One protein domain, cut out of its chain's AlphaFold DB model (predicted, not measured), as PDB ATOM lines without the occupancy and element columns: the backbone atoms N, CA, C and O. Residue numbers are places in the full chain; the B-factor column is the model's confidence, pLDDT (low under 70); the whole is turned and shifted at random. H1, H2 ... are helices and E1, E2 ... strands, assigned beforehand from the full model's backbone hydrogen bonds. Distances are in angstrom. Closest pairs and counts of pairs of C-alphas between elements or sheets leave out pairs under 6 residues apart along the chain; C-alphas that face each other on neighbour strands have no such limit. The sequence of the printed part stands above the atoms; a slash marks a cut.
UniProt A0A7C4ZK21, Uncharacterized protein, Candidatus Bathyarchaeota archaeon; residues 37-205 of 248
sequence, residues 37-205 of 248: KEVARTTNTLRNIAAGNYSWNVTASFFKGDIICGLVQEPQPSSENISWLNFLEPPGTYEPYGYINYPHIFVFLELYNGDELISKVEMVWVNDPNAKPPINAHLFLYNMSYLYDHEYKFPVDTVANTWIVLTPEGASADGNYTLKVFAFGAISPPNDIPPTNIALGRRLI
ATOM      1  N   LYS A  37     -44.250  17.921 -30.923       80.38
ATOM      2  CA  LYS A  37     -43.617  18.871 -30.019       80.38
ATOM      3  C   LYS A  37     -43.652  18.292 -28.614       80.38
ATOM      4  O   LYS A  37     -44.712  18.261 -27.993       80.38
ATOM      5  N   GLU A  38     -42.501  17.876 -28.106       79.88
ATOM      6  CA  GLU A  38     -42.346  17.532 -26.693       79.88
ATOM      7  C   GLU A  38     -42.752  18.722 -25.809       79.88
ATOM      8  O   GLU A  38     -42.327  19.859 -26.033       79.88
ATOM      9  N   VAL A  39     -43.617  18.459 -24.832       78.88
ATOM     10  CA  VAL A  39     -44.157  19.471 -23.913       78.88
ATOM     11  C   VAL A  39     -43.552  19.305 -22.526       78.88
ATOM     12  O   VAL A  39     -43.201  20.295 -21.888       78.88
ATOM     13  N   ALA A  40     -43.400  18.064 -22.069       76.56
ATOM     14  CA  ALA A  40     -42.746  17.752 -20.810       76.56
ATOM     15  C   ALA A  40     -41.992  16.430 -20.908       76.56
ATOM     16  O   ALA A  40     -42.473  15.476 -21.518       76.56
ATOM     17  N   ARG A  41     -40.842  16.367 -20.240       74.62
ATOM     18  CA  ARG A  41     -40.035  15.161 -20.077       74.62
ATOM     19  C   ARG A  41     -39.567  15.077 -18.639       74.62
ATOM     20  O   ARG A  41     -39.026  16.045 -18.104       74.62
ATOM     21  N   THR A  42     -39.715  13.901 -18.049       64.69
ATOM     22  CA  THR A  42     -39.043  13.568 -16.797       64.69
ATOM     23  C   THR A  42     -37.838  12.704 -17.143       64.69
ATOM     24  O   THR A  42     -37.982  11.598 -17.655       64.69
ATOM     25  N   THR A  43     -36.641  13.225 -16.877       53.62
ATOM     26  CA  THR A  43     -35.423  12.418 -16.739       53.62
ATOM     27  C   THR A  43     -35.170  12.287 -15.244       53.62
ATOM     28  O   THR A  43     -35.310  13.257 -14.503       53.62
ATOM     29  N   ASN A  44     -34.941  11.071 -14.769       50.31
ATOM     30  CA  ASN A  44     -35.093  10.702 -13.363       50.31
ATOM     31  C   ASN A  44     -34.435  11.644 -12.346       50.31
ATOM     32  O   ASN A  44     -33.226  11.616 -12.136       50.31
ATOM     33  N   THR A  45     -35.268  12.376 -11.605       44.25
ATOM     34  CA  THR A  45     -34.959  12.738 -10.219       44.25
ATOM     35  C   THR A  45     -35.760  11.838  -9.292       44.25
ATOM     36  O   THR A  45     -36.987  11.872  -9.297       44.25
ATOM     37  N   LEU A  46     -35.021  11.085  -8.476       44.00
ATOM     38  CA  LEU A  46     -35.383  10.193  -7.362       44.00
ATOM     39  C   LEU A  46     -36.330  10.786  -6.282       44.00
ATOM     40  O   LEU A  46     -36.241  10.408  -5.118       44.00
ATOM     41  N   ARG A  47     -37.189  11.769  -6.581       37.94
ATOM     42  CA  ARG A  47     -37.770  12.654  -5.553       37.94
ATOM     43  C   ARG A  47     -39.281  12.667  -5.372       37.94
ATOM     44  O   ARG A  47     -39.715  13.308  -4.427       37.94
ATOM     45  N   ASN A  48     -40.071  11.932  -6.149       40.91
ATOM     46  CA  ASN A  48     -41.514  11.831  -5.891       40.91
ATOM     47  C   ASN A  48     -41.946  10.382  -5.657       40.91
ATOM     48  O   ASN A  48     -42.817   9.856  -6.340       40.91
ATOM     49  N   ILE A  49     -41.325   9.739  -4.665       45.00
ATOM     50  CA  ILE A  49     -41.812   8.473  -4.115       45.00
ATOM     51  C   ILE A  49     -42.877   8.823  -3.073       45.00
ATOM     52  O   ILE A  49     -42.602   8.913  -1.878       45.00
ATOM     53  N   ALA A  50     -44.103   9.072  -3.531       38.19
ATOM     54  CA  ALA A  50     -45.252   8.895  -2.657       38.19
ATOM     55  C   ALA A  50     -45.398   7.386  -2.416       38.19
ATOM     56  O   ALA A  50     -45.418   6.596  -3.359       38.19
ATOM     57  N   ALA A  51     -45.403   6.985  -1.147       36.88
ATOM     58  CA  ALA A  51     -45.518   5.594  -0.742       36.88
ATOM     59  C   ALA A  51     -46.814   4.984  -1.302       36.88
ATOM     60  O   ALA A  51     -47.907   5.429  -0.959       36.88
ATOM     61  N   GLY A  52     -46.669   3.962  -2.146       41.97
ATOM     62  CA  GLY A  52     -47.781   3.224  -2.739       41.97
ATOM     63  C   GLY A  52     -48.028   3.592  -4.198       41.97
ATOM     64  O   GLY A  52     -48.826   4.478  -4.482       41.97
ATOM     65  N   ASN A  53     -47.324   2.887  -5.091       52.12
ATOM     66  CA  ASN A  53     -47.734   2.404  -6.423       52.12
ATOM     67  C   ASN A  53     -46.519   2.358  -7.366       52.12
ATOM     68  O   ASN A  53     -45.701   3.279  -7.405       52.12
ATOM     69  N   TYR A  54     -46.371   1.241  -8.079       66.19
ATOM     70  CA  TYR A  54     -45.250   0.950  -8.978       66.19
ATOM     71  C   TYR A  54     -45.386   1.711 -10.308       66.19
ATOM     72  O   TYR A  54     -45.614   1.102 -11.353       66.19
ATOM     73  N   SER A  55     -45.393   3.045 -10.256       75.94
ATOM     74  CA  SER A  55     -45.706   3.896 -11.408       75.94
ATOM     75  C   SER A  55     -44.785   5.098 -11.530       75.94
ATOM     76  O   SER A  55     -44.530   5.785 -10.537       75.94
ATOM     77  N   TRP A  56     -44.396   5.422 -12.759       84.25
ATOM     78  CA  TRP A  56     -43.627   6.621 -13.083       84.25
ATOM     79  C   TRP A  56     -44.492   7.632 -13.828       84.25
ATOM     80  O   TRP A  56     -45.134   7.296 -14.822       84.25
ATOM     81  N   ASN A  57     -44.500   8.878 -13.353       87.00
ATOM     82  CA  ASN A  57     -45.489   9.866 -13.776       87.00
ATOM     83  C   ASN A  57     -44.838  11.074 -14.460       87.00
ATOM     84  O   ASN A  57     -43.796  11.569 -14.021       87.00
ATOM     85  N   VAL A  58     -45.495  11.599 -15.493       88.62
ATOM     86  CA  VAL A  58     -45.184  12.897 -16.105       88.62
ATOM     87  C   VAL A  58     -46.478  13.680 -16.305       88.62
ATOM     88  O   VAL A  58     -47.483  13.125 -16.743       88.62
ATOM     89  N   THR A  59     -46.465  14.971 -15.983       90.44
ATOM     90  CA  THR A  59     -47.639  15.846 -16.089       90.44
ATOM     91  C   THR A  59     -47.328  17.028 -16.999       90.44
ATOM     92  O   THR A  59     -46.256  17.623 -16.893       90.44
ATOM     93  N   ALA A  60     -48.265  17.380 -17.878       90.88
ATOM     94  CA  ALA A  60     -48.167  18.531 -18.773       90.88
ATOM     95  C   ALA A  60     -49.542  19.166 -19.021       90.88
ATOM     96  O   ALA A  60     -50.573  18.505 -18.895       90.88
ATOM     97  N   SER A  61     -49.559  20.447 -19.387       92.94
ATOM     98  CA  SER A  61     -50.789  21.170 -19.726       92.94
ATOM     99  C   SER A  61     -51.087  21.090 -21.224       92.94
ATOM    100  O   SER A  61     -50.186  21.283 -22.042       92.94
ATOM    101  N   PHE A  62     -52.354  20.870 -21.571       91.31
ATOM    102  CA  PHE A  62     -52.847  20.810 -22.949       91.31
ATOM    103  C   PHE A  62     -54.137  21.614 -23.105       91.31
ATOM    104  O   PHE A  62     -54.862  21.832 -22.130       91.31
ATOM    105  N   PHE A  63     -54.420  22.039 -24.338       90.94
ATOM    106  CA  PHE A  63     -55.698  22.647 -24.699       90.94
ATOM    107  C   PHE A  63     -56.654  21.606 -25.275       90.94
ATOM    108  O   PHE A  63     -56.232  20.626 -25.888       90.94
ATOM    109  N   LYS A  64     -57.957  21.848 -25.137       89.06
ATOM    110  CA  LYS A  64     -59.013  21.047 -25.745       89.06
ATOM    111  C   LYS A  64     -58.764  20.899 -27.248       89.06
ATOM    112  O   LYS A  64     -58.594  21.884 -27.963       89.06
ATOM    113  N   GLY A  65     -58.797  19.658 -27.727       80.88
ATOM    114  CA  GLY A  65     -58.530  19.294 -29.118       80.88
ATOM    115  C   GLY A  65     -57.058  19.014 -29.442       80.88
ATOM    116  O   GLY A  65     -56.790  18.486 -30.519       80.88
ATOM    117  N   ASP A  66     -56.110  19.286 -28.537       84.12
ATOM    118  CA  ASP A  66     -54.712  18.888 -28.734       84.12
ATOM    119  C   ASP A  66     -54.603  17.354 -28.766       84.12
ATOM    120  O   ASP A  66     -55.067  16.669 -27.855       84.12
ATOM    121  N   ILE A  67     -53.963  16.798 -29.798       83.31
ATOM    122  CA  ILE A  67     -53.644  15.364 -29.842       83.31
ATOM    123  C   ILE A  67     -52.418  15.123 -28.965       83.31
ATOM    124  O   ILE A  67     -51.317  15.604 -29.258       83.31
ATOM    125  N   ILE A  68     -52.630  14.383 -27.880       84.75
ATOM    126  CA  ILE A  68     -51.629  14.080 -26.863       84.75
ATOM    127  C   ILE A  68     -50.914  12.793 -27.257       84.75
ATOM    128  O   ILE A  68     -51.548  11.777 -27.557       84.75
ATOM    129  N   CYS A  69     -49.588  12.834 -27.213       83.50
ATOM    130  CA  CYS A  69     -48.716  11.695 -27.433       83.50
ATOM    131  C   CYS A  69     -47.885  11.396 -26.178       83.50
ATOM    132  O   CYS A  69     -47.461  12.315 -25.476       83.50
ATOM    133  N   GLY A  70     -47.628  10.117 -25.919       83.88
ATOM    134  CA  GLY A  70     -46.727   9.640 -24.871       83.88
ATOM    135  C   GLY A  70     -45.479   8.993 -25.460       83.88
ATOM    136  O   GLY A  70     -45.549   8.348 -26.502       83.88
ATOM    137  N   LEU A  71     -44.345   9.149 -24.788       83.06
ATOM    138  CA  LEU A  71     -43.101   8.445 -25.095       83.06
ATOM    139  C   LEU A  71     -42.625   7.728 -23.837       83.06
ATOM    140  O   LEU A  71     -42.558   8.338 -22.770       83.06
ATOM    141  N   VAL A  72     -42.250   6.458 -23.986       81.19
ATOM    142  CA  VAL A  72     -41.581   5.662 -22.953       81.19
ATOM    143  C   VAL A  72     -40.410   4.931 -23.594       81.19
ATOM    144  O   VAL A  72     -40.562   4.316 -24.646       81.19
ATOM    145  N   GLN A  73     -39.237   5.006 -22.970       78.88
ATOM    146  CA  GLN A  73     -38.032   4.301 -23.412       78.88
ATOM    147  C   GLN A  73     -37.488   3.412 -22.303       78.88
ATOM    148  O   GLN A  73     -37.421   3.842 -21.150       78.88
ATOM    149  N   GLU A  74     -37.057   2.201 -22.663       74.06
ATOM    150  CA  GLU A  74     -36.489   1.255 -21.704       74.06
ATOM    151  C   GLU A  74     -35.316   1.866 -20.929       74.06
ATOM    152  O   GLU A  74     -34.608   2.730 -21.467       74.06
ATOM    153  N   PRO A  75     -35.098   1.454 -19.669       73.81
ATOM    154  CA  PRO A  75     -33.904   1.827 -18.930       73.81
ATOM    155  C   PRO A  75     -32.659   1.394 -19.710       73.81
ATOM    156  O   PRO A  75     -32.494   0.213 -20.023       73.81
ATOM    157  N   GLN A  76     -31.789   2.350 -20.034       69.81
ATOM    158  CA  GLN A  76     -30.510   2.052 -20.658       69.81
ATOM    159  C   GLN A  76     -29.676   1.230 -19.671       69.81
ATOM    160  O   GLN A  76     -29.631   1.582 -18.487       69.81
ATOM    161  N   PRO A  77     -29.013   0.154 -20.126       63.00
ATOM    162  CA  PRO A  77     -28.197  -0.666 -19.249       63.00
ATOM    163  C   PRO A  77     -27.115   0.204 -18.596       63.00
ATOM    164  O   PRO A  77     -26.289   0.816 -19.276       63.00
ATOM    165  N   SER A  78     -27.143   0.288 -17.266       62.12
ATOM    166  CA  SER A  78     -26.089   0.940 -16.492       62.12
ATOM    167  C   SER A  78     -24.900  -0.007 -16.308       62.12
ATOM    168  O   SER A  78     -25.005  -1.217 -16.513       62.12
ATOM    169  N   SER A  79     -23.767   0.522 -15.836       51.00
ATOM    170  CA  SER A  79     -22.617  -0.288 -15.402       51.00
ATOM    171  C   SER A  79     -22.957  -1.303 -14.299       51.00
ATOM    172  O   SER A  79     -22.158  -2.194 -14.029       51.00
ATOM    173  N   GLU A  80     -24.126  -1.172 -13.666       57.31
ATOM    174  CA  GLU A  80     -24.637  -2.057 -12.617       57.31
ATOM    175  C   GLU A  80     -25.579  -3.154 -13.166       57.31
ATOM    176  O   GLU A  80     -26.159  -3.902 -12.383       57.31
ATOM    177  N   ASN A  81     -25.728  -3.295 -14.496       57.69
ATOM    178  CA  ASN A  81     -26.631  -4.260 -15.158       57.69
ATOM    179  C   ASN A  81     -28.109  -4.140 -14.738       57.69
ATOM    180  O   ASN A  81     -28.885  -5.097 -14.821       57.69
ATOM    181  N   ILE A  82     -28.518  -2.954 -14.297       62.47
ATOM    182  CA  ILE A  82     -29.889  -2.689 -13.881       62.47
ATOM    183  C   ILE A  82     -30.709  -2.360 -15.136       62.47
ATOM    184  O   ILE A  82     -30.558  -1.294 -15.728       62.47
ATOM    185  N   SER A  83     -31.545  -3.304 -15.574       74.19
ATOM    186  CA  SER A  83     -32.400  -3.180 -16.760       74.19
ATOM    187  C   SER A  83     -33.696  -3.971 -16.577       74.19
ATOM    188  O   SER A  83     -33.727  -4.969 -15.853       74.19
ATOM    189  N   TRP A  84     -34.760  -3.560 -17.277       79.69
ATOM    190  CA  TRP A  84     -36.021  -4.309 -17.355       79.69
ATOM    191  C   TRP A  84     -35.856  -5.727 -17.922       79.69
ATOM    192  O   TRP A  84     -36.685  -6.591 -17.647       79.69
ATOM    193  N   LEU A  85     -34.747  -6.008 -18.616       78.81
ATOM    194  CA  LEU A  85     -34.402  -7.345 -19.106       78.81
ATOM    195  C   LEU A  85     -34.320  -8.418 -18.005       78.81
ATOM    196  O   LEU A  85     -34.527  -9.595 -18.287       78.81
ATOM    197  N   ASN A  86     -34.058  -8.034 -16.753       81.12
ATOM    198  CA  ASN A  86     -34.005  -8.978 -15.629       81.12
ATOM    199  C   ASN A  86     -35.396  -9.370 -15.098       81.12
ATOM    200  O   ASN A  86     -35.498 -10.245 -14.242       81.12
ATOM    201  N   PHE A  87     -36.455  -8.718 -15.580       85.75
ATOM    202  CA  PHE A  87     -37.814  -8.837 -15.054       85.75
ATOM    203  C   PHE A  87     -38.786  -9.429 -16.081       85.75
ATOM    204  O   PHE A  87     -39.991  -9.410 -15.859       85.75
ATOM    205  N   LEU A  88     -38.280  -9.939 -17.206       85.69
ATOM    206  CA  LEU A  88     -39.111 -10.445 -18.294       85.69
ATOM    207  C   LEU A  88     -39.879 -11.708 -17.882       85.69
ATOM    208  O   LEU A  88     -39.326 -12.623 -17.273       85.69
ATOM    209  N   GLU A  89     -41.144 -11.771 -18.278       89.00
ATOM    210  CA  GLU A  89     -41.896 -13.016 -18.408       89.00
ATOM    211  C   GLU A  89     -41.207 -13.947 -19.418       89.00
ATOM    212  O   GLU A  89     -40.675 -13.471 -20.429       89.00
ATOM    213  N   PRO A  90     -41.217 -15.271 -19.197       89.06
ATOM    214  CA  PRO A  90     -40.791 -16.227 -20.209       89.06
ATOM    215  C   PRO A  90     -41.759 -16.248 -21.410       89.06
ATOM    216  O   PRO A  90     -42.881 -15.752 -21.324       89.06
ATOM    217  N   PRO A  91     -41.370 -16.860 -22.543       85.62
ATOM    218  CA  PRO A  91     -42.301 -17.165 -23.627       85.62
ATOM    219  C   PRO A  91     -43.535 -17.926 -23.128       85.62
ATOM    220  O   PRO A  91     -43.409 -18.866 -22.336       85.62
ATOM    221  N   GLY A  92     -44.720 -17.581 -23.626       81.25
ATOM    222  CA  GLY A  92     -45.962 -18.172 -23.133       81.25
ATOM    223  C   GLY A  92     -47.211 -17.713 -23.874       81.25
ATOM    224  O   GLY A  92     -47.160 -16.851 -24.750       81.25
ATOM    225  N   THR A  93     -48.345 -18.324 -23.529       79.50
ATOM    226  CA  THR A  93     -49.662 -17.912 -24.027       79.50
ATOM    227  C   THR A  93     -50.262 -16.902 -23.066       79.50
ATOM    228  O   THR A  93     -50.489 -17.229 -21.902       79.50
ATOM    229  N   TYR A  94     -50.573 -15.716 -23.573       73.38
ATOM    230  CA  TYR A  94     -51.188 -14.639 -22.811       73.38
ATOM    231  C   TYR A  94     -52.422 -14.174 -23.569       73.38
ATOM    232  O   TYR A  94     -52.348 -13.862 -24.755       73.38
ATOM    233  N   GLU A  95     -53.578 -14.162 -22.918       58.59
ATOM    234  CA  GLU A  95     -54.763 -13.541 -23.499       58.59
ATOM    235  C   GLU A  95     -54.684 -12.024 -23.301       58.59
ATOM    236  O   GLU A  95     -54.291 -11.590 -22.217       58.59
ATOM    237  N   PRO A  96     -55.062 -11.211 -24.303       63.56
ATOM    238  CA  PRO A  96     -55.600 -11.557 -25.633       63.56
ATOM    239  C   PRO A  96     -54.546 -11.761 -26.752       63.56
ATOM    240  O   PRO A  96     -54.897 -11.922 -27.921       63.56
ATOM    241  N   TYR A  97     -53.257 -11.762 -26.417       64.56
ATOM    242  CA  TYR A  97     -52.110 -11.717 -27.348       64.56
ATOM    243  C   TYR A  97     -51.827 -13.018 -28.093       64.56
ATOM    244  O   TYR A  97     -51.162 -13.020 -29.131       64.56
ATOM    245  N   GLY A  98     -52.346 -14.132 -27.589       69.62
ATOM    246  CA  GLY A  98     -51.976 -15.455 -28.064       69.62
ATOM    247  C   GLY A  98     -50.589 -15.843 -27.558       69.62
ATOM    248  O   GLY A  98     -50.211 -15.522 -26.434       69.62
ATOM    249  N   TYR A  99     -49.843 -16.594 -28.364       75.88
ATOM    250  CA  TYR A  99     -48.531 -17.094 -27.963       75.88
ATOM    251  C   TYR A  99     -47.421 -16.088 -28.288       75.88
ATOM    252  O   TYR A  99     -47.203 -15.747 -29.452       75.88
ATOM    253  N   ILE A 100     -46.696 -15.650 -27.259       77.12
ATOM    254  CA  ILE A 100     -45.521 -14.784 -27.355       77.12
ATOM    255  C   ILE A 100     -44.278 -15.680 -27.287       77.12
ATOM    256  O   ILE A 100     -43.993 -16.295 -26.262       77.12
ATOM    257  N   ASN A 101     -43.533 -15.761 -28.393       73.94
ATOM    258  CA  ASN A 101     -42.414 -16.704 -28.566       73.94
ATOM    259  C   ASN A 101     -41.134 -16.340 -27.794       73.94
ATOM    260  O   ASN A 101     -40.190 -17.129 -27.763       73.94
ATOM    261  N   TYR A 102     -41.073 -15.150 -27.207       79.62
ATOM    262  CA  TYR A 102     -39.854 -14.564 -26.663       79.62
ATOM    263  C   TYR A 102     -40.098 -14.002 -25.256       79.62
ATOM    264  O   TYR A 102     -41.241 -13.675 -24.920       79.62
ATOM    265  N   PRO A 103     -39.045 -13.876 -24.429       83.12
ATOM    266  CA  PRO A 103     -39.157 -13.204 -23.144       83.12
ATOM    267  C   PRO A 103     -39.675 -11.773 -23.309       83.12
ATOM    268  O   PRO A 103     -39.269 -11.083 -24.245       83.12
ATOM    269  N   HIS A 104     -40.568 -11.321 -22.435       82.38
ATOM    270  CA  HIS A 104     -41.275 -10.055 -22.634       82.38
ATOM    271  C   HIS A 104     -41.682  -9.365 -21.331       82.38
ATOM    272  O   HIS A 104     -41.612  -9.940 -20.254       82.38
ATOM    273  N   ILE A 105     -42.099  -8.110 -21.426       85.12
ATOM    274  CA  ILE A 105     -42.639  -7.313 -20.328       85.12
ATOM    275  C   ILE A 105     -43.838  -6.518 -20.838       85.12
ATOM    276  O   ILE A 105     -43.841  -6.043 -21.970       85.12
ATOM    277  N   PHE A 106     -44.868  -6.382 -20.021       84.19
ATOM    278  CA  PHE A 106     -46.032  -5.552 -20.302       84.19
ATOM    279  C   PHE A 106     -45.796  -4.154 -19.751       84.19
ATOM    280  O   PHE A 106     -45.375  -3.992 -18.607       84.19
ATOM    281  N   VAL A 107     -46.074  -3.133 -20.547       83.69
ATOM    282  CA  VAL A 107     -45.926  -1.727 -20.180       83.69
ATOM    283  C   VAL A 107     -47.249  -1.024 -20.441       83.69
ATOM    284  O   VAL A 107     -47.804  -1.104 -21.532       83.69
ATOM    285  N   PHE A 108     -47.758  -0.323 -19.438       83.44
ATOM    286  CA  PHE A 108     -49.038   0.371 -19.511       83.44
ATOM    287  C   PHE A 108     -48.821   1.871 -19.440       83.44
ATOM    288  O   PHE A 108     -48.118   2.357 -18.554       83.44
ATOM    289  N   LEU A 109     -49.444   2.595 -20.362       84.88
ATOM    290  CA  LEU A 109     -49.489   4.049 -20.412       84.88
ATOM    291  C   LEU A 109     -50.922   4.471 -20.116       84.88
ATOM    292  O   LEU A 109     -51.805   4.321 -20.959       84.88
ATOM    293  N   GLU A 110     -51.155   5.002 -18.924       87.44
ATOM    294  CA  GLU A 110     -52.465   5.490 -18.507       87.44
ATOM    295  C   GLU A 110     -52.444   7.016 -18.440       87.44
ATOM    296  O   GLU A 110     -51.700   7.616 -17.662       87.44
ATOM    297  N   LEU A 111     -53.246   7.656 -19.286       88.12
ATOM    298  CA  LEU A 111     -53.385   9.104 -19.342       88.12
ATOM    299  C   LEU A 111     -54.593   9.541 -18.519       88.12
ATOM    300  O   LEU A 111     -55.714   9.114 -18.784       88.12
ATOM    301  N   TYR A 112     -54.367  10.454 -17.584       89.69
ATOM    302  CA  TYR A 112     -55.390  11.020 -16.714       89.69
ATOM    303  C   TYR A 112     -55.553  12.520 -16.934       89.69
ATOM    304  O   TYR A 112     -54.562  13.207 -17.177       89.69
ATOM    305  N   ASN A 113     -56.769  13.039 -16.768       90.19
ATOM    306  CA  ASN A 113     -57.026  14.460 -16.527       90.19
ATOM    307  C   ASN A 113     -57.661  14.593 -15.136       90.19
ATOM    308  O   ASN A 113     -58.785  14.146 -14.913       90.19
ATOM    309  N   GLY A 114     -56.910  15.129 -14.170       86.56
ATOM    310  CA  GLY A 114     -57.268  14.986 -12.757       86.56
ATOM    311  C   GLY A 114     -57.310  13.508 -12.348       86.56
ATOM    312  O   GLY A 114     -56.316  12.801 -12.512       86.56
ATOM    313  N   ASP A 115     -58.461  13.051 -11.850       86.62
ATOM    314  CA  ASP A 115     -58.701  11.655 -11.449       86.62
ATOM    315  C   ASP A 115     -59.392  10.815 -12.542       86.62
ATOM    316  O   ASP A 115     -59.567   9.606 -12.385       86.62
ATOM    317  N   GLU A 116     -59.780  11.431 -13.663       88.62
ATOM    318  CA  GLU A 116     -60.458  10.755 -14.769       88.62
ATOM    319  C   GLU A 116     -59.444  10.064 -15.687       88.62
ATOM    320  O   GLU A 116     -58.531  10.711 -16.209       88.62
ATOM    321  N   LEU A 117     -59.605   8.753 -15.900       85.75
ATOM    322  CA  LEU A 117     -58.832   7.999 -16.887       85.75
ATOM    323  C   LEU A 117     -59.345   8.333 -18.292       85.75
ATOM    324  O   LEU A 117     -60.478   8.014 -18.637       85.75
ATOM    325  N   ILE A 118     -58.486   8.939 -19.103       84.38
ATOM    326  CA  ILE A 118     -58.797   9.375 -20.468       84.38
ATOM    327  C   ILE A 118     -58.446   8.294 -21.483       84.38
ATOM    328  O   ILE A 118     -59.169   8.076 -22.449       84.38
ATOM    329  N   SER A 119     -57.300   7.644 -21.293       79.25
ATOM    330  CA  SER A 119     -56.795   6.643 -22.224       79.25
ATOM    331  C   SER A 119     -55.883   5.668 -21.504       79.25
ATOM    332  O   SER A 119     -55.158   6.048 -20.584       79.25
ATOM    333  N   LYS A 120     -55.914   4.416 -21.945       80.62
ATOM    334  CA  LYS A 120     -55.018   3.362 -21.495       80.62
ATOM    335  C   LYS A 120     -54.475   2.653 -22.722       80.62
ATOM    336  O   LYS A 120     -55.241   2.115 -23.514       80.62
ATOM    337  N   VAL A 121     -53.158   2.654 -22.860       76.31
ATOM    338  CA  VAL A 121     -52.459   1.897 -23.896       76.31
ATOM    339  C   VAL A 121     -51.632   0.825 -23.222       76.31
ATOM    340  O   VAL A 121     -50.876   1.108 -22.292       76.31
ATOM    341  N   GLU A 122     -51.778  -0.402 -23.699       76.31
ATOM    342  CA  GLU A 122     -50.944  -1.516 -23.287       76.31
ATOM    343  C   GLU A 122     -49.951  -1.852 -24.390       76.31
ATOM    344  O   GLU A 122     -50.275  -1.900 -25.576       76.31
ATOM    345  N   MET A 123     -48.716  -2.063 -23.971       77.12
ATOM    346  CA  MET A 123     -47.575  -2.321 -24.819       77.12
ATOM    347  C   MET A 123     -46.936  -3.611 -24.335       77.12
ATOM    348  O   MET A 123     -46.469  -3.683 -23.205       77.12
ATOM    349  N   VAL A 124     -46.871  -4.628 -25.182       76.94
ATOM    350  CA  VAL A 124     -45.987  -5.768 -24.911       76.94
ATOM    351  C   VAL A 124     -44.638  -5.415 -25.483       76.94
ATOM    352  O   VAL A 124     -44.601  -4.966 -26.620       76.94
ATOM    353  N   TRP A 125     -43.588  -5.585 -24.693       79.44
ATOM    354  CA  TRP A 125     -42.196  -5.256 -24.955       79.44
ATOM    355  C   TRP A 125     -41.392  -6.552 -24.963       79.44
ATOM    356  O   TRP A 125     -41.316  -7.228 -23.945       79.44
ATOM    357  N   VAL A 126     -40.856  -6.952 -26.117       76.12
ATOM    358  CA  VAL A 126     -40.297  -8.305 -26.322       76.12
ATOM    359  C   VAL A 126     -38.790  -8.300 -26.566       76.12
ATOM    360  O   VAL A 126     -38.310  -7.511 -27.366       76.12
ATOM    361  N   ASN A 127     -38.057  -9.222 -25.943       76.31
ATOM    362  CA  ASN A 127     -36.621  -9.413 -26.131       76.31
ATOM    363  C   ASN A 127     -36.319 -10.484 -27.190       76.31
ATOM    364  O   ASN A 127     -36.229 -11.673 -26.875       76.31
ATOM    365  N   ASP A 128     -36.157 -10.060 -28.450       71.75
ATOM    366  CA  ASP A 128     -35.667 -10.919 -29.540       71.75
ATOM    367  C   ASP A 128     -34.137 -10.796 -29.653       71.75
ATOM    368  O   ASP A 128     -33.631  -9.747 -30.068       71.75
ATOM    369  N   PRO A 129     -33.374 -11.861 -29.357       66.38
ATOM    370  CA  PRO A 129     -31.916 -11.839 -29.462       66.38
ATOM    371  C   PRO A 129     -31.402 -11.677 -30.904       66.38
ATOM    372  O   PRO A 129     -30.213 -11.427 -31.100       66.38
ATOM    373  N   ASN A 130     -32.261 -11.824 -31.919       67.44
ATOM    374  CA  ASN A 130     -31.907 -11.723 -33.338       67.44
ATOM    375  C   ASN A 130     -32.289 -10.373 -33.973       67.44
ATOM    376  O   ASN A 130     -32.132 -10.201 -35.188       67.44
ATOM    377  N   ALA A 131     -32.796  -9.421 -33.183       59.97
ATOM    378  CA  ALA A 131     -33.143  -8.082 -33.644       59.97
ATOM    379  C   ALA A 131     -31.936  -7.389 -34.304       59.97
ATOM    380  O   ALA A 131     -30.857  -7.300 -33.716       59.97
ATOM    381  N   LYS A 132     -32.093  -6.875 -35.532       51.62
ATOM    382  CA  LYS A 132     -31.021  -6.117 -36.201       51.62
ATOM    383  C   LYS A 132     -30.984  -4.661 -35.695       51.62
ATOM    384  O   LYS A 132     -32.047  -4.074 -35.496       51.62
ATOM    385  N   PRO A 133     -29.791  -4.041 -35.563       44.44
ATOM    386  CA  PRO A 133     -29.651  -2.600 -35.312       44.44
ATOM    387  C   PRO A 133     -30.422  -1.773 -36.363       44.44
ATOM    388  O   PRO A 133     -30.579  -2.251 -37.491       44.44
ATOM    389  N   PRO A 134     -30.890  -0.547 -36.057       45.66
ATOM    390  CA  PRO A 134     -30.284   0.439 -35.152       45.66
ATOM    391  C   PRO A 134     -30.960   0.534 -33.775       45.66
ATOM    392  O   PRO A 134     -30.887   1.563 -33.108       45.66
ATOM    393  N   ILE A 135     -31.690  -0.502 -33.380       48.69
ATOM    394  CA  ILE A 135     -32.640  -0.428 -32.279       48.69
ATOM    395  C   ILE A 135     -31.873  -0.402 -30.944       48.69
ATOM    396  O   ILE A 135     -31.491  -1.439 -30.419       48.69
ATOM    397  N   ASN A 136     -31.666   0.792 -30.376       42.72
ATOM    398  CA  ASN A 136     -31.181   1.012 -28.997       42.72
ATOM    399  C   ASN A 136     -32.210   0.581 -27.921       42.72
ATOM    400  O   ASN A 136     -32.192   1.101 -26.806       42.72
ATOM    401  N   ALA A 137     -33.141  -0.299 -28.289       43.97
ATOM    402  CA  ALA A 137     -34.192  -0.849 -27.454       43.97
ATOM    403  C   ALA A 137     -34.210  -2.370 -27.651       43.97
ATOM    404  O   ALA A 137     -34.326  -2.859 -28.773       43.97
ATOM    405  N   HIS A 138     -34.099  -3.121 -26.569       45.28
ATOM    406  CA  HIS A 138     -34.179  -4.577 -26.580       45.28
ATOM    407  C   HIS A 138     -35.624  -5.082 -26.516       45.28
ATOM    408  O   HIS A 138     -35.838  -6.276 -26.358       45.28
ATOM    409  N   LEU A 139     -36.607  -4.183 -26.610       49.03
ATOM    410  CA  LEU A 139     -38.008  -4.446 -26.322       49.03
ATOM    411  C   LEU A 139     -38.933  -3.864 -27.413       49.03
ATOM    412  O   LEU A 139     -38.999  -2.652 -27.609       49.03
ATOM    413  N   PHE A 140     -39.633  -4.732 -28.158       54.16
ATOM    414  CA  PHE A 140     -40.536  -4.337 -29.264       54.16
ATOM    415  C   PHE A 140     -41.931  -3.970 -28.797       54.16
ATOM    416  O   PHE A 140     -42.503  -4.766 -28.079       54.16
ATOM    417  N   LEU A 141     -42.522  -2.893 -29.315       48.22
ATOM    418  CA  LEU A 141     -43.918  -2.514 -29.088       48.22
ATOM    419  C   LEU A 141     -44.907  -3.409 -29.862       48.22
ATOM    420  O   LEU A 141     -44.949  -3.368 -31.087       48.22
ATOM    421  N   TYR A 142     -45.788  -4.128 -29.168       43.34
ATOM    422  CA  TYR A 142     -47.060  -4.560 -29.761       43.34
ATOM    423  C   TYR A 142     -48.047  -3.393 -29.695       43.34
ATOM    424  O   TYR A 142     -48.437  -2.970 -28.608       43.34
ATOM    425  N   ASN A 143     -48.425  -2.847 -30.853       39.47
ATOM    426  CA  ASN A 143     -49.421  -1.784 -30.938       39.47
ATOM    427  C   ASN A 143     -50.811  -2.358 -30.631       39.47
ATOM    428  O   ASN A 143     -51.423  -3.012 -31.475       39.47
ATOM    429  N   MET A 144     -51.292  -2.136 -29.410       44.00
ATOM    430  CA  MET A 144     -52.621  -2.559 -28.988       44.00
ATOM    431  C   MET A 144     -53.353  -1.389 -28.362       44.00
ATOM    432  O   MET A 144     -53.415  -1.206 -27.148       44.00
ATOM    433  N   SER A 145     -53.936  -0.584 -29.238       32.88
ATOM    434  CA  SER A 145     -54.957   0.386 -28.874       32.88
ATOM    435  C   SER A 145     -56.223  -0.362 -28.438       32.88
ATOM    436  O   SER A 145     -57.167  -0.507 -29.214       32.88
ATOM    437  N   TYR A 146     -56.256  -0.861 -27.201       37.44
ATOM    438  CA  TYR A 146     -57.505  -1.256 -26.560       37.44
ATOM    439  C   TYR A 146     -58.270   0.014 -26.172       37.44
ATOM    440  O   TYR A 146     -58.135   0.542 -25.072       37.44
ATOM    441  N   LEU A 147     -59.125   0.498 -27.073       34.09
ATOM    442  CA  LEU A 147     -60.364   1.120 -26.620       34.09
ATOM    443  C   LEU A 147     -61.190  -0.022 -26.025       34.09
ATOM    444  O   LEU A 147     -61.552  -0.954 -26.744       34.09
ATOM    445  N   TYR A 148     -61.411   0.010 -24.711       30.89
ATOM    446  CA  TYR A 148     -62.335  -0.885 -24.012       30.89
ATOM    447  C   TYR A 148     -63.723  -0.792 -24.673       30.89
ATOM    448  O   TYR A 148     -64.501   0.078 -24.306       30.89
ATOM    449  N   ASP A 149     -63.972  -1.618 -25.699       30.00
ATOM    450  CA  ASP A 149     -65.286  -2.144 -26.111       30.00
ATOM    451  C   ASP A 149     -65.260  -3.018 -27.386       30.00
ATOM    452  O   ASP A 149     -66.300  -3.556 -27.758       30.00
ATOM    453  N   HIS A 150     -64.139  -3.172 -28.110       32.38
ATOM    454  CA  HIS A 150     -64.153  -3.952 -29.361       32.38
ATOM    455  C   HIS A 150     -62.915  -4.839 -29.559       32.38
ATOM    456  O   HIS A 150     -61.779  -4.370 -29.543       32.38
ATOM    457  N   GLU A 151     -63.156  -6.128 -29.823       34.47
ATOM    458  CA  GLU A 151     -62.156  -7.097 -30.278       34.47
ATOM    459  C   GLU A 151     -61.663  -6.741 -31.689       34.47
ATOM    460  O   GLU A 151     -62.290  -7.086 -32.692       34.47
ATOM    461  N   TYR A 152     -60.510  -6.084 -31.793       35.56
ATOM    462  CA  TYR A 152     -59.797  -5.945 -33.060       35.56
ATOM    463  C   TYR A 152     -58.358  -6.439 -32.910       35.56
ATOM    464  O   TYR A 152     -57.607  -5.988 -32.051       35.56
ATOM    465  N   LYS A 153     -57.967  -7.375 -33.783       32.31
ATOM    466  CA  LYS A 153     -56.576  -7.808 -33.958       32.31
ATOM    467  C   LYS A 153     -55.879  -6.807 -34.877       32.31
ATOM    468  O   LYS A 153     -56.113  -6.829 -36.085       32.31
ATOM    469  N   PHE A 154     -55.058  -5.928 -34.317       37.03
ATOM    470  CA  PHE A 154     -54.243  -4.991 -35.089       37.03
ATOM    471  C   PHE A 154     -52.862  -5.593 -35.409       37.03
ATOM    472  O   PHE A 154     -52.379  -6.448 -34.664       37.03
ATOM    473  N   PRO A 155     -52.244  -5.219 -36.542       33.56
ATOM    474  CA  PRO A 155     -50.923  -5.713 -36.920       33.56
ATOM    475  C   PRO A 155     -49.812  -5.191 -35.997       33.56
ATOM    476  O   PRO A 155     -49.925  -4.135 -35.380       33.56
ATOM    477  N   VAL A 156     -48.739  -5.980 -35.923       38.03
ATOM    478  CA  VAL A 156     -47.550  -5.755 -35.093       38.03
ATOM    479  C   VAL A 156     -46.571  -4.861 -35.850       38.03
ATOM    480  O   VAL A 156     -46.049  -5.287 -36.879       38.03
ATOM    481  N   ASP A 157     -46.283  -3.671 -35.324       37.16
ATOM    482  CA  ASP A 157     -45.272  -2.773 -35.886       37.16
ATOM    483  C   ASP A 157     -44.041  -2.706 -34.976       37.16
ATOM    484  O   ASP A 157     -44.123  -2.395 -33.791       37.16
ATOM    485  N   THR A 158     -42.867  -2.976 -35.545       39.56
ATOM    486  CA  THR A 158     -41.583  -2.811 -34.853       39.56
ATOM    487  C   THR A 158     -41.152  -1.357 -34.957       39.56
ATOM    488  O   THR A 158     -40.652  -0.932 -35.997       39.56
ATOM    489  N   VAL A 159     -41.361  -0.562 -33.904       46.41
ATOM    490  CA  VAL A 159     -41.034   0.868 -33.977       46.41
ATOM    491  C   VAL A 159     -40.257   1.345 -32.754       46.41
ATOM    492  O   VAL A 159     -40.782   1.412 -31.643       46.41
ATOM    493  N   ALA A 160     -38.987   1.686 -32.971       47.81
ATOM    494  CA  ALA A 160     -38.101   2.249 -31.960       47.81
ATOM    495  C   ALA A 160     -38.358   3.754 -31.762       47.81
ATOM    496  O   ALA A 160     -38.569   4.468 -32.737       47.81
ATOM    497  N   ASN A 161     -38.221   4.250 -30.523       56.94
ATOM    498  CA  ASN A 161     -38.286   5.685 -30.182       56.94
ATOM    499  C   ASN A 161     -39.586   6.388 -30.597       56.94
ATOM    500  O   ASN A 161     -39.590   7.570 -30.938       56.94
ATOM    501  N   THR A 162     -40.684   5.648 -30.563       63.59
ATOM    502  CA  THR A 162     -41.942   6.078 -31.164       63.59
ATOM    503  C   THR A 162     -42.810   6.784 -30.150       63.59
ATOM    504  O   THR A 162     -43.055   6.274 -29.057       63.59
ATOM    505  N   TRP A 163     -43.317   7.946 -30.538       74.19
ATOM    506  CA  TRP A 163     -44.407   8.587 -29.826       74.19
ATOM    507  C   TRP A 163     -45.710   7.832 -30.086       74.19
ATOM    508  O   TRP A 163     -46.061   7.532 -31.226       74.19
ATOM    509  N   ILE A 164     -46.458   7.555 -29.030       75.88
ATOM    510  CA  ILE A 164     -47.733   6.847 -29.093       75.88
ATOM    511  C   ILE A 164     -48.848   7.862 -28.938       75.88
ATOM    512  O   ILE A 164     -48.849   8.639 -27.986       75.88
ATOM    513  N   VAL A 165     -49.809   7.866 -29.860       75.44
ATOM    514  CA  VAL A 165     -51.002   8.712 -29.743       75.44
ATOM    515  C   VAL A 165     -51.880   8.185 -28.612       75.44
ATOM    516  O   VAL A 165     -52.369   7.063 -28.680       75.44
ATOM    517  N   LEU A 166     -52.101   9.011 -27.592       77.69
ATOM    518  CA  LEU A 166     -52.940   8.685 -26.437       77.69
ATOM    519  C   LEU A 166     -54.366   9.219 -26.605       77.69
ATOM    520  O   LEU A 166     -55.306   8.597 -26.118       77.69
ATOM    521  N   THR A 167     -54.539  10.341 -27.315       79.00
ATOM    522  CA  THR A 167     -55.852  10.947 -27.602       79.00
ATOM    523  C   THR A 167     -56.034  11.197 -29.106       79.00
ATOM    524  O   THR A 167     -55.834  12.316 -29.582       79.00
ATOM    525  N   PRO A 168     -56.420  10.181 -29.905       69.44
ATOM    526  CA  PRO A 168     -56.598  10.353 -31.352       69.44
ATOM    527  C   PRO A 168     -57.719  11.343 -31.711       69.44
ATOM    528  O   PRO A 168     -57.670  11.965 -32.768       69.44
ATOM    529  N   GLU A 169     -58.700  11.513 -30.821       67.94
ATOM    530  CA  GLU A 169     -59.807  12.474 -30.954       67.94
ATOM    531  C   GLU A 169     -59.460  13.877 -30.414       67.94
ATOM    532  O   GLU A 169     -60.247  14.812 -30.552       67.94
ATOM    533  N   GLY A 170     -58.268  14.035 -29.828       75.06
ATOM    534  CA  GLY A 170     -57.834  15.240 -29.128       75.06
ATOM    535  C   GLY A 170     -58.231  15.265 -27.648       75.06
ATOM    536  O   GLY A 170     -59.032  14.467 -27.165       75.06
ATOM    537  N   ALA A 171     -57.623  16.176 -26.891       84.81
ATOM    538  CA  ALA A 171     -57.905  16.386 -25.477       84.81
ATOM    539  C   ALA A 171     -59.364  16.826 -25.258       84.81
ATOM    540  O   ALA A 171     -59.861  17.733 -25.929       84.81
ATOM    541  N   SER A 172     -60.045  16.211 -24.292       81.75
ATOM    542  CA  SER A 172     -61.454  16.484 -23.973       81.75
ATOM    543  C   SER A 172     -61.699  17.889 -23.400       81.75
ATOM    544  O   SER A 172     -62.763  18.476 -23.636       81.75
ATOM    545  N   ALA A 173     -60.719  18.452 -22.687       88.94
ATOM    546  CA  ALA A 173     -60.796  19.753 -22.034       88.94
ATOM    547  C   ALA A 173     -59.411  20.408 -21.914       88.94
ATOM    548  O   ALA A 173     -58.385  19.742 -22.028       88.94
ATOM    549  N   ASP A 174     -59.395  21.713 -21.644       92.00
ATOM    550  CA  ASP A 174     -58.176  22.398 -21.217       92.00
ATOM    551  C   ASP A 174     -57.788  21.901 -19.821       92.00
ATOM    552  O   ASP A 174     -58.642  21.818 -18.932       92.00
ATOM    553  N   GLY A 175     -56.515  21.585 -19.594       92.62
ATOM    554  CA  GLY A 175     -56.089  21.152 -18.267       92.62
ATOM    555  C   GLY A 175     -54.740  20.458 -18.212       92.62
ATOM    556  O   GLY A 175     -53.992  20.402 -19.187       92.62
ATOM    557  N   ASN A 176     -54.439  19.937 -17.022       93.56
ATOM    558  CA  ASN A 176     -53.227  19.175 -16.757       93.56
ATOM    559  C   ASN A 176     -53.504  17.691 -16.947       93.56
ATOM    560  O   ASN A 176     -54.282  17.091 -16.206       93.56
ATOM    561  N   TYR A 177     -52.803  17.104 -17.906       92.44
ATOM    562  CA  TYR A 177     -52.843  15.682 -18.172       92.44
ATOM    563  C   TYR A 177     -51.628  15.008 -17.544       92.44
ATOM    564  O   TYR A 177     -50.504  15.498 -17.668       92.44
ATOM    565  N   THR A 178     -51.850  13.885 -16.867       92.12
ATOM    566  CA  THR A 178     -50.803  13.084 -16.230       92.12
ATOM    567  C   THR A 178     -50.731  11.725 -16.897       92.12
ATOM    568  O   THR A 178     -51.690  10.961 -16.850       92.12
ATOM    569  N   LEU A 179     -49.587  11.415 -17.493       90.25
ATOM    570  CA  LEU A 179     -49.263  10.079 -17.962       90.25
ATOM    571  C   LEU A 179     -48.626   9.304 -16.810       90.25
ATOM    572  O   LEU A 179     -47.596   9.726 -16.283       90.25
ATOM    573  N   LYS A 180     -49.238   8.181 -16.442       89.94
ATOM    574  CA  LYS A 180     -48.694   7.190 -15.516       89.94
ATOM    575  C   LYS A 180     -48.208   5.990 -16.314       89.94
ATOM    576  O   LYS A 180     -48.939   5.466 -17.153       89.94
ATOM    577  N   VAL A 181     -46.978   5.574 -16.058       86.88
ATOM    578  CA  VAL A 181     -46.343   4.431 -16.711       86.88
ATOM    579  C   VAL A 181     -46.172   3.317 -15.699       86.88
ATOM    580  O   VAL A 181     -45.609   3.550 -14.632       86.88
ATOM    581  N   PHE A 182     -46.609   2.116 -16.055       85.50
ATOM    582  CA  PHE A 182     -46.428   0.904 -15.259       85.50
ATOM    583  C   PHE A 182     -45.714  -0.153 -16.091       85.50
ATOM    584  O   PHE A 182     -45.886  -0.188 -17.307       85.50
ATOM    585  N   ALA A 183     -44.963  -1.036 -15.439       85.88
ATOM    586  CA  ALA A 183     -44.342  -2.183 -16.084       85.88
ATOM    587  C   ALA A 183     -44.567  -3.458 -15.257       85.88
ATOM    588  O   ALA A 183     -44.471  -3.439 -14.028       85.88
ATOM    589  N   PHE A 184     -44.857  -4.565 -15.934       85.94
ATOM    590  CA  PHE A 184     -45.132  -5.866 -15.335       85.94
ATOM    591  C   PHE A 184     -44.485  -6.961 -16.169       85.94
ATOM    592  O   PHE A 184     -44.773  -7.094 -17.355       85.94
ATOM    593  N   GLY A 185     -43.622  -7.754 -15.549       85.88
ATOM    594  CA  GLY A 185     -43.170  -9.017 -16.116       85.88
ATOM    595  C   GLY A 185     -43.257 -10.112 -15.056       85.88
ATOM    596  O   GLY A 185     -44.124 -10.022 -14.187       85.88
ATOM    597  N   ALA A 186     -42.318 -11.067 -15.057       83.56
ATOM    598  CA  ALA A 186     -42.278 -12.159 -14.072       83.56
ATOM    599  C   ALA A 186     -42.319 -11.642 -12.621       83.56
ATOM    600  O   ALA A 186     -42.876 -12.270 -11.721       83.56
ATOM    601  N   ILE A 187     -41.726 -10.468 -12.411       80.19
ATOM    602  CA  ILE A 187     -41.889  -9.614 -11.239       80.19
ATOM    603  C   ILE A 187     -41.954  -8.162 -11.721       80.19
ATOM    604  O   ILE A 187     -41.288  -7.797 -12.689       80.19
ATOM    605  N   SER A 188     -42.746  -7.313 -11.061       79.38
ATOM    606  CA  SER A 188     -42.780  -5.881 -11.386       79.38
ATOM    607  C   SER A 188     -41.394  -5.259 -11.188       79.38
ATOM    608  O   SER A 188     -40.823  -5.422 -10.102       79.38
ATOM    609  N   PRO A 189     -40.851  -4.526 -12.182       79.38
ATOM    610  CA  PRO A 189     -39.633  -3.766 -11.975       79.38
ATOM    611  C   PRO A 189     -39.823  -2.782 -10.813       79.38
ATOM    612  O   PRO A 189     -40.866  -2.123 -10.721       79.38
ATOM    613  N   PRO A 190     -38.848  -2.678  -9.904       74.69
ATOM    614  CA  PRO A 190     -38.930  -1.754  -8.789       74.69
ATOM    615  C   PRO A 190     -38.833  -0.295  -9.269       74.69
ATOM    616  O   PRO A 190     -38.268   0.013 -10.320       74.69
ATOM    617  N   ASN A 191     -39.408   0.623  -8.487       73.56
ATOM    618  CA  ASN A 191     -39.551   2.039  -8.854       73.56
ATOM    619  C   ASN A 191     -38.222   2.789  -9.033       73.56
ATOM    620  O   ASN A 191     -38.187   3.822  -9.704       73.56
ATOM    621  N   ASP A 192     -37.149   2.292  -8.426       73.94
ATOM    622  CA  ASP A 192     -35.781   2.790  -8.562       73.94
ATOM    623  C   ASP A 192     -35.099   2.340  -9.867       73.94
ATOM    624  O   ASP A 192     -33.989   2.788 -10.150       73.94
ATOM    625  N   ILE A 193     -35.799   1.567 -10.712       76.94
ATOM    626  CA  ILE A 193     -35.422   1.239 -12.098       76.94
ATOM    627  C   ILE A 193     -36.414   1.888 -13.085       76.94
ATOM    628  O   ILE A 193     -37.192   1.204 -13.762       76.94
ATOM    629  N   PRO A 194     -36.436   3.226 -13.153       77.69
ATOM    630  CA  PRO A 194     -37.330   3.966 -14.028       77.69
ATOM    631  C   PRO A 194     -36.960   3.855 -15.513       77.69
ATOM    632  O   PRO A 194     -35.783   3.690 -15.846       77.69
ATOM    633  N   PRO A 195     -37.934   4.063 -16.419       79.00
ATOM    634  CA  PRO A 195     -37.665   4.280 -17.838       79.00
ATOM    635  C   PRO A 195     -36.628   5.394 -18.056       79.00
ATOM    636  O   PRO A 195     -36.571   6.367 -17.294       79.00
ATOM    637  N   THR A 196     -35.836   5.291 -19.127       77.44
ATOM    638  CA  THR A 196     -34.813   6.304 -19.464       77.44
ATOM    639  C   THR A 196     -35.448   7.648 -19.778       77.44
ATOM    640  O   THR A 196     -34.971   8.693 -19.337       77.44
ATOM    641  N   ASN A 197     -36.532   7.618 -20.549       77.94
ATOM    642  CA  ASN A 197     -37.313   8.793 -20.874       77.94
ATOM    643  C   ASN A 197     -38.791   8.458 -20.737       77.94
ATOM    644  O   ASN A 197     -39.262   7.456 -21.278       77.94
ATOM    645  N   ILE A 198     -39.501   9.344 -20.046       83.31
ATOM    646  CA  ILE A 198     -40.955   9.427 -20.077       83.31
ATOM    647  C   ILE A 198     -41.292  10.851 -20.485       83.31
ATOM    648  O   ILE A 198     -40.831  11.804 -19.848       83.31
ATOM    649  N   ALA A 199     -42.068  11.001 -21.550       86.06
ATOM    650  CA  ALA A 199     -42.432  12.316 -22.041       86.06
ATOM    651  C   ALA A 199     -43.883  12.379 -22.512       86.06
ATOM    652  O   ALA A 199     -44.471  11.394 -22.958       86.06
ATOM    653  N   LEU A 200     -44.432  13.584 -22.406       89.44
ATOM    654  CA  LEU A 200     -45.697  13.990 -22.989       89.44
ATOM    655  C   LEU A 200     -45.416  15.000 -24.097       89.44
ATOM    656  O   LEU A 200     -44.621  15.930 -23.941       89.44
ATOM    657  N   GLY A 201     -46.085  14.810 -25.222       87.94
ATOM    658  CA  GLY A 201     -45.901  15.598 -26.422       87.94
ATOM    659  C   GLY A 201     -47.237  15.948 -27.049       87.94
ATOM    660  O   GLY A 201     -48.242  15.272 -26.839       87.94
ATOM    661  N   ARG A 202     -47.245  17.028 -27.821       86.06
ATOM    662  CA  ARG A 202     -48.381  17.428 -28.640       86.06
ATOM    663  C   ARG A 202     -48.065  17.146 -30.096       86.06
ATOM    664  O   ARG A 202     -47.064  17.650 -30.611       86.06
ATOM    665  N   ARG A 203     -48.945  16.417 -30.774       80.81
ATOM    666  CA  ARG A 203     -48.809  16.201 -32.213       80.81
ATOM    667  C   ARG A 203     -49.010  17.512 -32.974       80.81
ATOM    668  O   ARG A 203     -49.965  18.246 -32.733       80.81
ATOM    669  N   LEU A 204     -48.092  17.815 -33.883       71.06
ATOM    670  CA  LEU A 204     -48.076  19.028 -34.698       71.06
ATOM    671  C   LEU A 204     -49.025  18.941 -35.898       71.06
ATOM    672  O   LEU A 204     -49.500  19.971 -36.376       71.06
ATOM    673  N   ILE A 205     -49.325  17.727 -36.366       62.59
ATOM    674  CA  ILE A 205     -50.224  17.479 -37.496       62.59
ATOM    675  C   ILE A 205     -51.499  16.814 -36.977       62.59
ATOM    676  O   ILE A 205     -51.482  15.696 -36.469       62.59
TER     677      ILE A 205
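AT A GLANCE: This is residues 37 to 205 of the 248 residues of an uncharacterized protein of Candidatus Bathyarchaeota archaeon (UniProt A0A7C4ZK21). With little regular structure, two antiparallel sheets, E2-E8-E6-E7 and E1-E9-E3, form a sandwich, partly face to face, strands crossed at 44 degrees; hairpin E4-E5 lies at one end. The printed part, 169 residues, has nine named strands and one named helix, H1 between E3 and E4. Mostly strand, with 67 residues in named elements, it is compact: radius of gyration of the C-alphas 15.9 A, spans 43 by 40 by 32 A.

IN THESE COORDINATES: E1, residues 37 to 42, begins at C-alpha 37 (-43.617, 18.871, -30.019). Then come E2, 56 to 62; E3, 68 to 73; H1, 84 to 87; E4, 92 to 94; E5, 98 to 100; E6, 104 to 113, 29.8 A; E7, 116 to 126, 30.1 A; E8, 175 to 184, 29.3 A; E9, 197 to 203, ending at C-alpha 203 (-48.809, 16.201, -32.213).

HOW THE PARTS SIT: Between the sheets, the closest C-alphas of E2 and E9, Val 58 and Ala 199, are 6.6 A apart. In hairpin E6 and E7, N 109 and O 121 are within hydrogen-bond range, 2.8 A. H1, too short for O i to N i+4 pairs, is on E2-E8-E6-E7.

THE WHOLE: The printed part has no cut. Links E1 to E2, E7 to E8 and E8 to E9 are long. Residues 129 to 162, among others, have pLDDT under 70.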